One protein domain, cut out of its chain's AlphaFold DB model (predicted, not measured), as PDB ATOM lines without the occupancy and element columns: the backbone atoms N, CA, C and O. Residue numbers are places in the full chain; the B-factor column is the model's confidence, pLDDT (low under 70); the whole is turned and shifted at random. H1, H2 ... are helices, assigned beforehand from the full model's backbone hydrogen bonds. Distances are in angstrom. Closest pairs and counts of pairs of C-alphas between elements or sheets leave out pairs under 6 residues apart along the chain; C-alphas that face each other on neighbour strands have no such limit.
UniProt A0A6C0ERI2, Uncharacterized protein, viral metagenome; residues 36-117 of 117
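Overview. This is residues 36 to 117 of the 117 residues of an uncharacterized protein of viral metagenome (UniProt A0A6C0ERI2). H4 runs through the middle of a small helical body; H1 crosses it, H2 packs on it, and H3 packs on H1. H5 turns off at a corner, and residues 112 to 117 stick out. The printed part has 82 residues with H1 to H5 in order, is all helix and compact, with radius of gyration of the C-alphas 11.9 A and spans 33 by 26 by 23 A.

Along the chain. H1, residues 36 to 50, starts at C-alpha 36 (-23.559, 21.438, -30.938). H2 is residues 54 to 58, H3 70 to 81, H4 89 to 105, 24.3 A long, and H5 107 to 115, ending at C-alpha 115 (-18.229, 11.377, -18.296).

Arrangement. H4 touches H1 at a steep tilt of 60 degrees, closest C-alphas Leu 41 and Thr 95, 6.1 A. H5 only just touches H4, only at the corner, with 3 pairs of C-alphas within 8 A. In the five helices every O i to N i+4 pair is within hydrogen-bond range.

Size, cuts and confidence. The printed part has no cut; the link H2 to H3 is long; no printed residue is under 70.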
ATOM      1  N   HIS A  36     -23.397  21.943 -29.582       92.56
ATOM      2  CA  HIS A  36     -23.559  21.438 -30.938       92.56
ATOM      3  C   HIS A  36     -23.644  19.906 -30.965       92.56
ATOM      4  O   HIS A  36     -24.573  19.351 -31.551       92.56
ATOM      5  N   GLU A  37     -22.743  19.221 -30.254       94.19
ATOM      6  CA  GLU A  37     -22.802  17.763 -30.087       94.19
ATOM      7  C   GLU A  37     -24.101  17.322 -29.413       94.19
ATOM      8  O   GLU A  37     -24.748  16.376 -29.867       94.19
ATOM      9  N   ARG A  38     -24.522  18.039 -28.367       94.88
ATOM     10  CA  ARG A  38     -25.791  17.760 -27.697       94.88
ATOM     11  C   ARG A  38     -26.969  17.888 -28.662       94.88
ATOM     12  O   ARG A  38     -27.790  16.981 -28.711       94.88
ATOM     13  N   THR A  39     -27.039  18.954 -29.461       94.88
ATOM     14  CA  THR A  39     -28.113  19.131 -30.452       94.88
ATOM     15  C   THR A  39     -28.154  17.985 -31.466       94.88
ATOM     16  O   THR A  39     -29.239  17.472 -31.742       94.88
ATOM     17  N   MET A  40     -26.999  17.533 -31.970       95.25
ATOM     18  CA  MET A  40     -26.924  16.375 -32.875       95.25
ATOM     19  C   MET A  40     -27.509  15.110 -32.238       95.25
ATOM     20  O   MET A  40     -28.329  14.426 -32.844       95.25
ATOM     21  N   LEU A  41     -27.128  14.809 -30.995       96.31
ATOM     22  CA  LEU A  41     -27.581  13.595 -30.313       96.31
ATOM     23  C   LEU A  41     -29.067  13.662 -29.935       96.31
ATOM     24  O   LEU A  41     -29.779  12.681 -30.135       96.31
ATOM     25  N   VAL A  42     -29.550  14.813 -29.451       96.00
ATOM     26  CA  VAL A  42     -30.970  15.025 -29.111       96.00
ATOM     27  C   VAL A  42     -31.856  14.856 -30.346       96.00
ATOM     28  O   VAL A  42     -32.874  14.165 -30.293       96.00
ATOM     29  N   THR A  43     -31.482  15.482 -31.465       96.00
ATOM     30  CA  THR A  43     -32.278  15.410 -32.699       96.00
ATOM     31  C   THR A  43     -32.240  14.016 -33.314       96.00
ATOM     32  O   THR A  43     -33.295  13.514 -33.695       96.00
ATOM     33  N   ALA A  44     -31.088  13.337 -33.311       96.75
ATOM     34  CA  ALA A  44     -30.988  11.945 -33.751       96.75
ATOM     35  C   ALA A  44     -31.814  10.987 -32.882       96.75
ATOM     36  O   ALA A  44     -32.549  10.160 -33.419       96.75
ATOM     37  N   TYR A  45     -31.762  11.123 -31.556       96.88
ATOM     38  CA  TYR A  45     -32.560  10.301 -30.643       96.88
ATOM     39  C   TYR A  45     -34.061  10.473 -30.906       96.88
ATOM     40  O   TYR A  45     -34.786   9.490 -31.062       96.88
ATOM     41  N   LYS A  46     -34.525  11.727 -31.007       95.75
ATOM     42  CA  LYS A  46     -35.928  12.047 -31.314       95.75
ATOM     43  C   LYS A  46     -36.334  11.515 -32.687       95.75
ATOM     44  O   LYS A  46     -37.402  10.924 -32.802       95.75
ATOM     45  N   ALA A  47     -35.478  11.661 -33.695       96.69
ATOM     46  CA  ALA A  47     -35.734  11.139 -35.031       96.69
ATOM     47  C   ALA A  47     -35.922   9.619 -35.022       96.69
ATOM     48  O   ALA A  47     -36.955   9.145 -35.482       96.69
ATOM     49  N   ILE A  48     -34.989   8.871 -34.425       96.56
ATOM     50  CA  ILE A  48     -35.052   7.402 -34.352       96.56
ATOM     51  C   ILE A  48     -36.287   6.939 -33.572       96.56
ATOM     52  O   ILE A  48     -36.929   5.964 -33.965       96.56
ATOM     53  N   GLN A  49     -36.639   7.644 -32.492       95.06
ATOM     54  CA  GLN A  49     -37.853   7.374 -31.726       95.06
ATOM     55  C   GLN A  49     -39.115   7.578 -32.574       95.06
ATOM     56  O   GLN A  49     -39.997   6.725 -32.568       95.06
ATOM     57  N   MET A  50     -39.205   8.690 -33.308       94.38
ATOM     58  CA  MET A  50     -40.369   9.024 -34.139       94.38
ATOM     59  C   MET A  50     -40.493   8.148 -35.388       94.38
ATOM     60  O   MET A  50     -41.591   8.005 -35.915       94.38
ATOM     61  N   THR A  51     -39.387   7.588 -35.877       95.38
ATOM     62  CA  THR A  51     -39.374   6.657 -37.013       95.38
ATOM     63  C   THR A  51     -39.381   5.193 -36.568       95.38
ATOM     64  O   THR A  51     -39.186   4.310 -37.402       95.38
ATOM     65  N   GLU A  52     -39.537   4.926 -35.265       96.19
ATOM     66  CA  GLU A  52     -39.584   3.583 -34.664       96.19
ATOM     67  C   GLU A  52     -38.399   2.688 -35.084       96.19
ATOM     68  O   GLU A  52     -38.506   1.473 -35.230       96.19
ATOM     69  N   SER A  53     -37.230   3.296 -35.309       96.44
ATOM     70  CA  SER A  53     -36.106   2.645 -35.997       96.44
ATOM     71  C   SER A  53     -35.044   2.072 -35.053       96.44
ATOM     72  O   SER A  53     -33.968   1.672 -35.499       96.44
ATOM     73  N   TRP A  54     -35.310   2.004 -33.747       95.25
ATOM     74  CA  TRP A  54     -34.333   1.541 -32.754       95.25
ATOM     75  C   TRP A  54     -33.816   0.125 -33.026       95.25
ATOM     76  O   TRP A  54     -32.615  -0.117 -32.900       95.25
ATOM     77  N   ASP A  55     -34.676  -0.796 -33.462       96.44
ATOM     78  CA  ASP A  55     -34.261  -2.170 -33.773       96.44
ATOM     79  C   ASP A  55     -33.370  -2.257 -35.016       96.44
ATOM     80  O   ASP A  55     -32.452  -3.078 -35.062       96.44
ATOM     81  N   PHE A  56     -33.565  -1.373 -35.998       96.62
ATOM     82  CA  PHE A  56     -32.630  -1.232 -37.111       96.62
ATOM     83  C   PHE A  56     -31.271  -0.726 -36.619       96.62
ATOM     84  O   PHE A  56     -30.239  -1.311 -36.942       96.62
ATOM     85  N   ILE A  57     -31.272   0.301 -35.771       97.19
ATOM     86  CA  ILE A  57     -30.050   0.924 -35.251       97.19
ATOM     87  C   ILE A  57     -29.201  -0.040 -34.411       97.19
ATOM     88  O   ILE A  57     -27.975   0.078 -34.410       97.19
ATOM     89  N   LYS A  58     -29.809  -1.043 -33.759       96.44
ATOM     90  CA  LYS A  58     -29.085  -2.102 -33.030       96.44
ATOM     91  C   LYS A  58     -28.242  -3.002 -33.939       96.44
ATOM     92  O   LYS A  58     -27.229  -3.527 -33.464       96.44
ATOM     93  N   LYS A  59     -28.634  -3.197 -35.205       96.69
ATOM     94  CA  LYS A  59     -27.963  -4.108 -36.152       96.69
ATOM     95  C   LYS A  59     -26.510  -3.714 -36.365       96.69
ATOM     96  O   LYS A  59     -26.121  -2.587 -36.067       96.69
ATOM     97  N   ASP A  60     -25.696  -4.644 -36.845       94.75
ATOM     98  CA  ASP A  60     -24.346  -4.297 -37.267       94.75
ATOM     99  C   ASP A  60     -24.390  -3.629 -38.640       94.75
ATOM    100  O   ASP A  60     -24.913  -4.192 -39.597       94.75
ATOM    101  N   ILE A  61     -23.928  -2.382 -38.693       94.50
ATOM    102  CA  ILE A  61     -23.992  -1.517 -39.872       94.50
ATOM    103  C   ILE A  61     -22.571  -1.032 -40.118       94.50
ATOM    104  O   ILE A  61     -21.972  -0.379 -39.252       94.50
ATOM    105  N   GLU A  62     -22.044  -1.371 -41.292       94.00
ATOM    106  CA  GLU A  62     -20.670  -1.065 -41.688       94.00
ATOM    107  C   GLU A  62     -20.431   0.450 -41.665       94.00
ATOM    108  O   GLU A  62     -19.591   0.945 -40.910       94.00
ATOM    109  N   SER A  63     -21.260   1.206 -42.387       93.88
ATOM    110  CA  SER A  63     -21.188   2.663 -42.437       93.88
ATOM    111  C   SER A  63     -22.575   3.282 -42.477       93.88
ATOM    112  O   SER A  63     -23.343   3.018 -43.388       93.88
ATOM    113  N   PHE A  64     -22.873   4.169 -41.527       95.56
ATOM    114  CA  PHE A  64     -24.054   5.034 -41.609       95.56
ATOM    115  C   PHE A  64     -23.860   6.180 -42.610       95.56
ATOM    116  O   PHE A  64     -24.828   6.674 -43.169       95.56
ATOM    117  N   THR A  65     -22.616   6.606 -42.841       92.62
ATOM    118  CA  THR A  65     -22.289   7.723 -43.740       92.62
ATOM    119  C   THR A  65     -22.484   7.367 -45.211       92.62
ATOM    120  O   THR A  65     -22.862   8.229 -45.994       92.62
ATOM    121  N   PHE A  66     -22.208   6.114 -45.579       91.19
ATOM    122  CA  PHE A  66     -22.292   5.608 -46.956       91.19
ATOM    123  C   PHE A  66     -23.388   4.547 -47.111       91.19
ATOM    124  O   PHE A  66     -23.351   3.750 -48.040       91.19
ATOM    125  N   SER A  67     -24.324   4.493 -46.163       92.88
ATOM    126  CA  SER A  67     -25.447   3.564 -46.230       92.88
ATOM    127  C   SER A  67     -26.400   3.978 -47.344       92.88
ATOM    128  O   SER A  67     -26.794   5.137 -47.409       92.88
ATOM    129  N   GLU A  68     -26.839   3.008 -48.141       93.50
ATOM    130  CA  GLU A  68     -27.944   3.159 -49.101       93.50
ATOM    131  C   GLU A  68     -29.280   2.632 -48.533       93.50
ATOM    132  O   GLU A  68     -30.291   2.548 -49.232       93.50
ATOM    133  N   ASP A  69     -29.298   2.226 -47.257       96.12
ATOM    134  CA  ASP A  69     -30.511   1.759 -46.588       96.12
ATOM    135  C   ASP A  69     -31.504   2.909 -46.364       96.12
ATOM    136  O   ASP A  69     -31.201   3.913 -45.714       96.12
ATOM    137  N   LYS A  70     -32.739   2.712 -46.835       96.75
ATOM    138  CA  LYS A  70     -33.828   3.696 -46.751       96.75
ATOM    139  C   LYS A  70     -34.184   4.100 -45.319       96.75
ATOM    140  O   LYS A  70     -34.743   5.177 -45.126       96.75
ATOM    141  N   ILE A  71     -33.902   3.267 -44.315       96.81
ATOM    142  CA  ILE A  71     -34.120   3.627 -42.906       96.81
ATOM    143  C   ILE A  71     -33.118   4.704 -42.475       96.81
ATOM    144  O   ILE A  71     -33.477   5.608 -41.720       96.81
ATOM    145  N   VAL A  72     -31.886   4.665 -42.988       96.50
ATOM    146  CA  VAL A  72     -30.894   5.719 -42.729       96.50
ATOM    147  C   VAL A  72     -31.344   7.037 -43.355       96.50
ATOM    148  O   VAL A  72     -31.312   8.061 -42.670       96.50
ATOM    149  N   ASP A  73     -31.856   7.004 -44.587       95.19
ATOM    150  CA  ASP A  73     -32.427   8.187 -45.245       95.19
ATOM    151  C   ASP A  73     -33.631   8.740 -44.477       95.19
ATOM    152  O   ASP A  73     -33.735   9.947 -44.253       95.19
ATOM    153  N   LEU A  74     -34.530   7.860 -44.027       97.12
ATOM    154  CA  LEU A  74     -35.703   8.231 -43.237       97.12
ATOM    155  C   LEU A  74     -35.305   8.957 -41.944       97.12
ATOM    156  O   LEU A  74     -35.867  10.008 -41.629       97.12
ATOM    157  N   ILE A  75     -34.325   8.422 -41.213       96.81
ATOM    158  CA  ILE A  75     -33.815   9.043 -39.985       96.81
ATOM    159  C   ILE A  75     -33.145  10.380 -40.304       96.81
ATOM    160  O   ILE A  75     -33.431  11.372 -39.638       96.81
ATOM    161  N   SER A  76     -32.287  10.424 -41.326       95.31
ATOM    162  CA  SER A  76     -31.586  11.642 -41.747       95.31
ATOM    163  C   SER A  76     -32.571  12.766 -42.079       95.31
ATOM    164  O   SER A  76     -32.486  13.859 -41.516       95.31
ATOM    165  N   ASN A  77     -33.586  12.472 -42.895       95.44
ATOM    166  CA  ASN A  77     -34.635  13.427 -43.240       95.44
ATOM    167  C   ASN A  77     -35.410  13.894 -42.000       95.44
ATOM    168  O   ASN A  77     -35.658  15.089 -41.844       95.44
ATOM    169  N   LYS A  78     -35.721  12.986 -41.065       96.88
ATOM    170  CA  LYS A  78     -36.394  13.354 -39.812       96.88
ATOM    171  C   LYS A  78     -35.533  14.266 -38.927       96.88
ATOM    172  O   LYS A  78     -36.073  15.174 -38.304       96.88
ATOM    173  N   ILE A  79     -34.213  14.070 -38.883       95.62
ATOM    174  CA  ILE A  79     -33.285  14.966 -38.168       95.62
ATOM    175  C   ILE A  79     -33.329  16.380 -38.771       95.62
ATOM    176  O   ILE A  79     -33.403  17.363 -38.026       95.62
ATOM    177  N   VAL A  80     -33.360  16.483 -40.104       94.44
ATOM    178  CA  VAL A  80     -33.506  17.769 -40.805       94.44
ATOM    179  C   VAL A  80     -34.842  18.433 -40.470       94.44
ATOM    180  O   VAL A  80     -34.857  19.614 -40.121       94.44
ATOM    181  N   GLU A  81     -35.948  17.687 -40.500       94.44
ATOM    182  CA  GLU A  81     -37.280  18.191 -40.127       94.44
ATOM    183  C   GLU A  81     -37.350  18.687 -38.673       94.44
ATOM    184  O   GLU A  81     -38.025  19.674 -38.388       94.44
ATOM    185  N   LEU A  82     -36.622  18.041 -37.754       92.62
ATOM    186  CA  LEU A  82     -36.505  18.452 -36.349       92.62
ATOM    187  C   LEU A  82     -35.594  19.678 -36.143       92.62
ATOM    188  O   LEU A  82     -35.368  20.094 -35.004       92.62
ATOM    189  N   GLY A  83     -35.097  20.277 -37.227       86.62
ATOM    190  CA  GLY A  83     -34.374  21.546 -37.213       86.62
ATOM    191  C   GLY A  83     -32.854  21.410 -37.182       86.62
ATOM    192  O   GLY A  83     -32.174  22.395 -36.893       86.62
ATOM    193  N   TYR A  84     -32.301  20.228 -37.480       87.31
ATOM    194  CA  TYR A  84     -30.856  20.047 -37.586       87.31
ATOM    195  C   TYR A  84     -30.429  19.595 -38.987       87.31
ATOM    196  O   TYR A  84     -30.505  18.427 -39.343       87.31
ATOM    197  N   CYS A  85     -29.913  20.531 -39.785       82.69
ATOM    198  CA  CYS A  85     -29.388  20.273 -41.133       82.69
ATOM    199  C   CYS A  85     -27.852  20.344 -41.226       82.69
ATOM    200  O   CYS A  85     -27.292  20.321 -42.318       82.69
ATOM    201  N   GLY A  86     -27.155  20.446 -40.089       75.06
ATOM    202  CA  GLY A  86     -25.722  20.756 -40.026       75.06
ATOM    203  C   GLY A  86     -24.774  19.561 -40.143       75.06
ATOM    204  O   GLY A  86     -23.588  19.703 -39.848       75.06
ATOM    205  N   HIS A  87     -25.258  18.372 -40.504       77.94
ATOM    206  CA  HIS A  87     -24.388  17.205 -40.572       77.94
ATOM    207  C   HIS A  87     -23.501  17.218 -41.826       77.94
ATOM    208  O   HIS A  87     -23.984  17.141 -42.949       77.94
ATOM    209  N   SER A  88     -22.181  17.178 -41.633       85.12
ATOM    210  CA  SER A  88     -21.298  16.518 -42.602       85.12
ATOM    211  C   SER A  88     -21.484  15.000 -42.513       85.12
ATOM    212  O   SER A  88     -21.828  14.489 -41.442       85.12
ATOM    213  N   GLY A  89     -21.174  14.257 -43.582       86.44
ATOM    214  CA  GLY A  89     -21.242  12.788 -43.566       86.44
ATOM    215  C   GLY A  89     -20.467  12.152 -42.399       86.44
ATOM    216  O   GLY A  89     -20.941  11.197 -41.787       86.44
ATOM    217  N   CYS A  90     -19.325  12.737 -42.015       88.44
ATOM    218  CA  CYS A  90     -18.544  12.320 -40.846       88.44
ATOM    219  C   CYS A  90     -19.311  12.539 -39.529       88.44
ATOM    220  O   CYS A  90     -19.451  11.617 -38.725       88.44
ATOM    221  N   SER A  91     -19.867  13.738 -39.322       92.56
ATOM    222  CA  SER A  91     -20.636  14.042 -38.107       92.56
ATOM    223  C   SER A  91     -21.931  13.225 -37.999       92.56
ATOM    224  O   SER A  91     -22.321  12.847 -36.893       92.56
ATOM    225  N   PHE A  92     -22.568  12.899 -39.129       95.62
ATOM    226  CA  PHE A  92     -23.721  12.003 -39.167       95.62
ATOM    227  C   PHE A  92     -23.320  10.594 -38.731       95.62
ATOM    228  O   PHE A  92     -23.896  10.052 -37.790       95.62
ATOM    229  N   GLY A  93     -22.263  10.037 -39.333       96.31
ATOM    230  CA  GLY A  93     -21.745   8.717 -38.972       96.31
ATOM    231  C   GLY A  93     -21.361   8.614 -37.493       96.31
ATOM    232  O   GLY A  93     -21.726   7.646 -36.825       96.31
ATOM    233  N   TYR A  94     -20.698   9.643 -36.956       95.69
ATOM    234  CA  TYR A  94     -20.372   9.748 -35.531       95.69
ATOM    235  C   TYR A  94     -21.624   9.722 -34.643       95.69
ATOM    236  O   TYR A  94     -21.699   8.951 -33.682       95.69
ATOM    237  N   THR A  95     -22.624  10.535 -34.986       97.12
ATOM    238  CA  THR A  95     -23.884  10.645 -34.240       97.12
ATOM    239  C   THR A  95     -24.636   9.315 -34.248       97.12
ATOM    240  O   THR A  95     -25.002   8.799 -33.189       97.12
ATOM    241  N   MET A  96     -24.778   8.692 -35.419       97.75
ATOM    242  CA  MET A  96     -25.473   7.414 -35.571       97.75
ATOM    243  C   MET A  96     -24.749   6.260 -34.873       97.75
ATOM    244  O   MET A  96     -25.397   5.393 -34.289       97.75
ATOM    245  N   ARG A  97     -23.409   6.268 -34.825       97.81
ATOM    246  CA  ARG A  97     -22.655   5.254 -34.070       97.81
ATOM    247  C   ARG A  97     -22.892   5.362 -32.561       97.81
ATOM    248  O   ARG A  97     -22.964   4.340 -31.877       97.81
ATOM    249  N   ARG A  98     -23.067   6.577 -32.034       97.38
ATOM    250  CA  ARG A  98     -23.465   6.789 -30.632       97.38
ATOM    251  C   ARG A  98     -24.897   6.330 -30.380       97.38
ATOM    252  O   ARG A  98     -25.133   5.648 -29.388       97.38
ATOM    253  N   MET A  99     -25.819   6.607 -31.303       97.81
ATOM    254  CA  MET A  99     -27.185   6.078 -31.223       97.81
ATOM    255  C   MET A  99     -27.214   4.549 -31.257       97.81
ATOM    256  O   MET A  99     -27.930   3.943 -30.470       97.81
ATOM    257  N   GLN A 100     -26.377   3.908 -32.074       98.00
ATOM    258  CA  GLN A 100     -26.212   2.453 -32.068       98.00
ATOM    259  C   GLN A 100     -25.690   1.931 -30.726       98.00
ATOM    260  O   GLN A 100     -26.192   0.926 -30.222       98.00
ATOM    261  N   TYR A 101     -24.718   2.611 -30.113       96.81
ATOM    262  CA  TYR A 101     -24.267   2.251 -28.770       96.81
ATOM    263  C   TYR A 101     -25.410   2.352 -27.751       96.81
ATOM    264  O   TYR A 101     -25.607   1.423 -26.970       96.81
ATOM    265  N   ILE A 102     -26.186   3.438 -27.782       96.12
ATOM    266  CA  ILE A 102     -27.343   3.645 -26.898       96.12
ATOM    267  C   ILE A 102     -28.413   2.576 -27.142       96.12
ATOM    268  O   ILE A 102     -28.931   2.005 -26.191       96.12
ATOM    269  N   ALA A 103     -28.702   2.236 -28.396       95.06
ATOM    270  CA  ALA A 103     -29.690   1.217 -28.735       95.06
ATOM    271  C   ALA A 103     -29.313  -0.172 -28.187       95.06
ATOM    272  O   ALA A 103     -30.193  -0.963 -27.851       95.06
ATOM    273  N   ARG A 104     -28.007  -0.462 -28.087       95.00
ATOM    274  CA  ARG A 104     -27.469  -1.734 -27.577       95.00
ATOM    275  C   ARG A 104     -27.301  -1.768 -26.054       95.00
ATOM    276  O   ARG A 104     -27.440  -2.836 -25.473       95.00
ATOM    277  N   ASN A 105     -26.983  -0.637 -25.420       93.81
ATOM    278  CA  ASN A 105     -26.533  -0.601 -24.017       93.81
ATOM    279  C   ASN A 105     -27.380   0.304 -23.104       93.81
ATOM    280  O   ASN A 105     -27.201   0.292 -21.889       93.81
ATOM    281  N   GLY A 106     -28.282   1.104 -23.669       91.19
ATOM    282  CA  GLY A 106     -29.014   2.151 -22.963       91.19
ATOM    283  C   GLY A 106     -28.223   3.453 -22.801       91.19
ATOM    284  O   GLY A 106     -26.990   3.496 -22.869       91.19
ATOM    285  N   GLU A 107     -28.949   4.548 -22.569       92.50
ATOM    286  CA  GLU A 107     -28.348   5.878 -22.416       92.50
ATOM    287  C   GLU A 107     -27.516   6.000 -21.131       92.50
ATOM    288  O   GLU A 107     -26.518   6.713 -21.113       92.50
ATOM    289  N   ASN A 108     -27.853   5.259 -20.072       89.62
ATOM    290  CA  ASN A 108     -27.098   5.316 -18.817       89.62
ATOM    291  C   ASN A 108     -25.658   4.830 -18.972       89.62
ATOM    292  O   ASN A 108     -24.736   5.469 -18.465       89.62
ATOM    293  N   GLU A 109     -25.447   3.735 -19.700       91.94
ATOM    294  CA  GLU A 109     -24.097   3.242 -19.979       91.94
ATOM    295  C   GLU A 109     -23.337   4.189 -20.907       91.94
ATOM    296  O   GLU A 109     -22.126   4.373 -20.773       91.94
ATOM    297  N   PHE A 110     -24.048   4.849 -21.821       94.50
ATOM    298  CA  PHE A 110     -23.463   5.885 -22.661       94.50
ATOM    299  C   PHE A 110     -23.034   7.112 -21.842       94.50
ATOM    300  O   PHE A 110     -21.907   7.581 -22.000       94.50
ATOM    301  N   MET A 111     -23.869   7.574 -20.910       92.06
ATOM    302  CA  MET A 111     -23.558   8.679 -20.003       92.06
ATOM    303  C   MET A 111     -22.322   8.375 -19.150       92.06
ATOM    304  O   MET A 111     -21.397   9.187 -19.113       92.06
ATOM    305  N   LYS A 112     -22.275   7.201 -18.502       91.81
ATOM    306  CA  LYS A 112     -21.117   6.772 -17.696       91.81
ATOM    307  C   LYS A 112     -19.830   6.802 -18.521       91.81
ATOM    308  O   LYS A 112     -18.841   7.388 -18.088       91.81
ATOM    309  N   LYS A 113     -19.874   6.231 -19.731       92.75
ATOM    310  CA  LYS A 113     -18.741   6.196 -20.664       92.75
ATOM    311  C   LYS A 113     -18.319   7.582 -21.154       92.75
ATOM    312  O   LYS A 113     -17.144   7.784 -21.445       92.75
ATOM    313  N   TYR A 114     -19.256   8.514 -21.314       91.00
ATOM    314  CA  TYR A 114     -18.957   9.870 -21.772       91.00
ATOM    315  C   TYR A 114     -18.285  10.707 -20.678       91.00
ATOM    316  O   TYR A 114     -17.344  11.434 -20.964       91.00
ATOM    317  N   ILE A 115     -18.751  10.596 -19.431       89.44
ATOM    318  CA  ILE A 115     -18.229  11.377 -18.296       89.44
ATOM    319  C   ILE A 115     -16.843  10.886 -17.842       89.44
ATOM    320  O   ILE A 115     -16.092  11.650 -17.247       89.44
ATOM    321  N   SER A 116     -16.492   9.625 -18.111       87.31
ATOM    322  CA  SER A 116     -15.188   9.053 -17.751       87.31
ATOM    323  C   SER A 116     -14.043   9.377 -18.725       87.31
ATOM    324  O   SER A 116     -12.944   8.865 -18.523       87.31
ATOM    325  N   GLN A 117     -14.307  10.118 -19.807       74.56
ATOM    326  CA  GLN A 117     -13.313  10.561 -20.801       74.56
ATOM    327  C   GLN A 117     -12.786  11.950 -20.449       74.56
ATOM    328  O   GLN A 117     -11.570  12.160 -20.639       74.56
TER     329      GLN A 117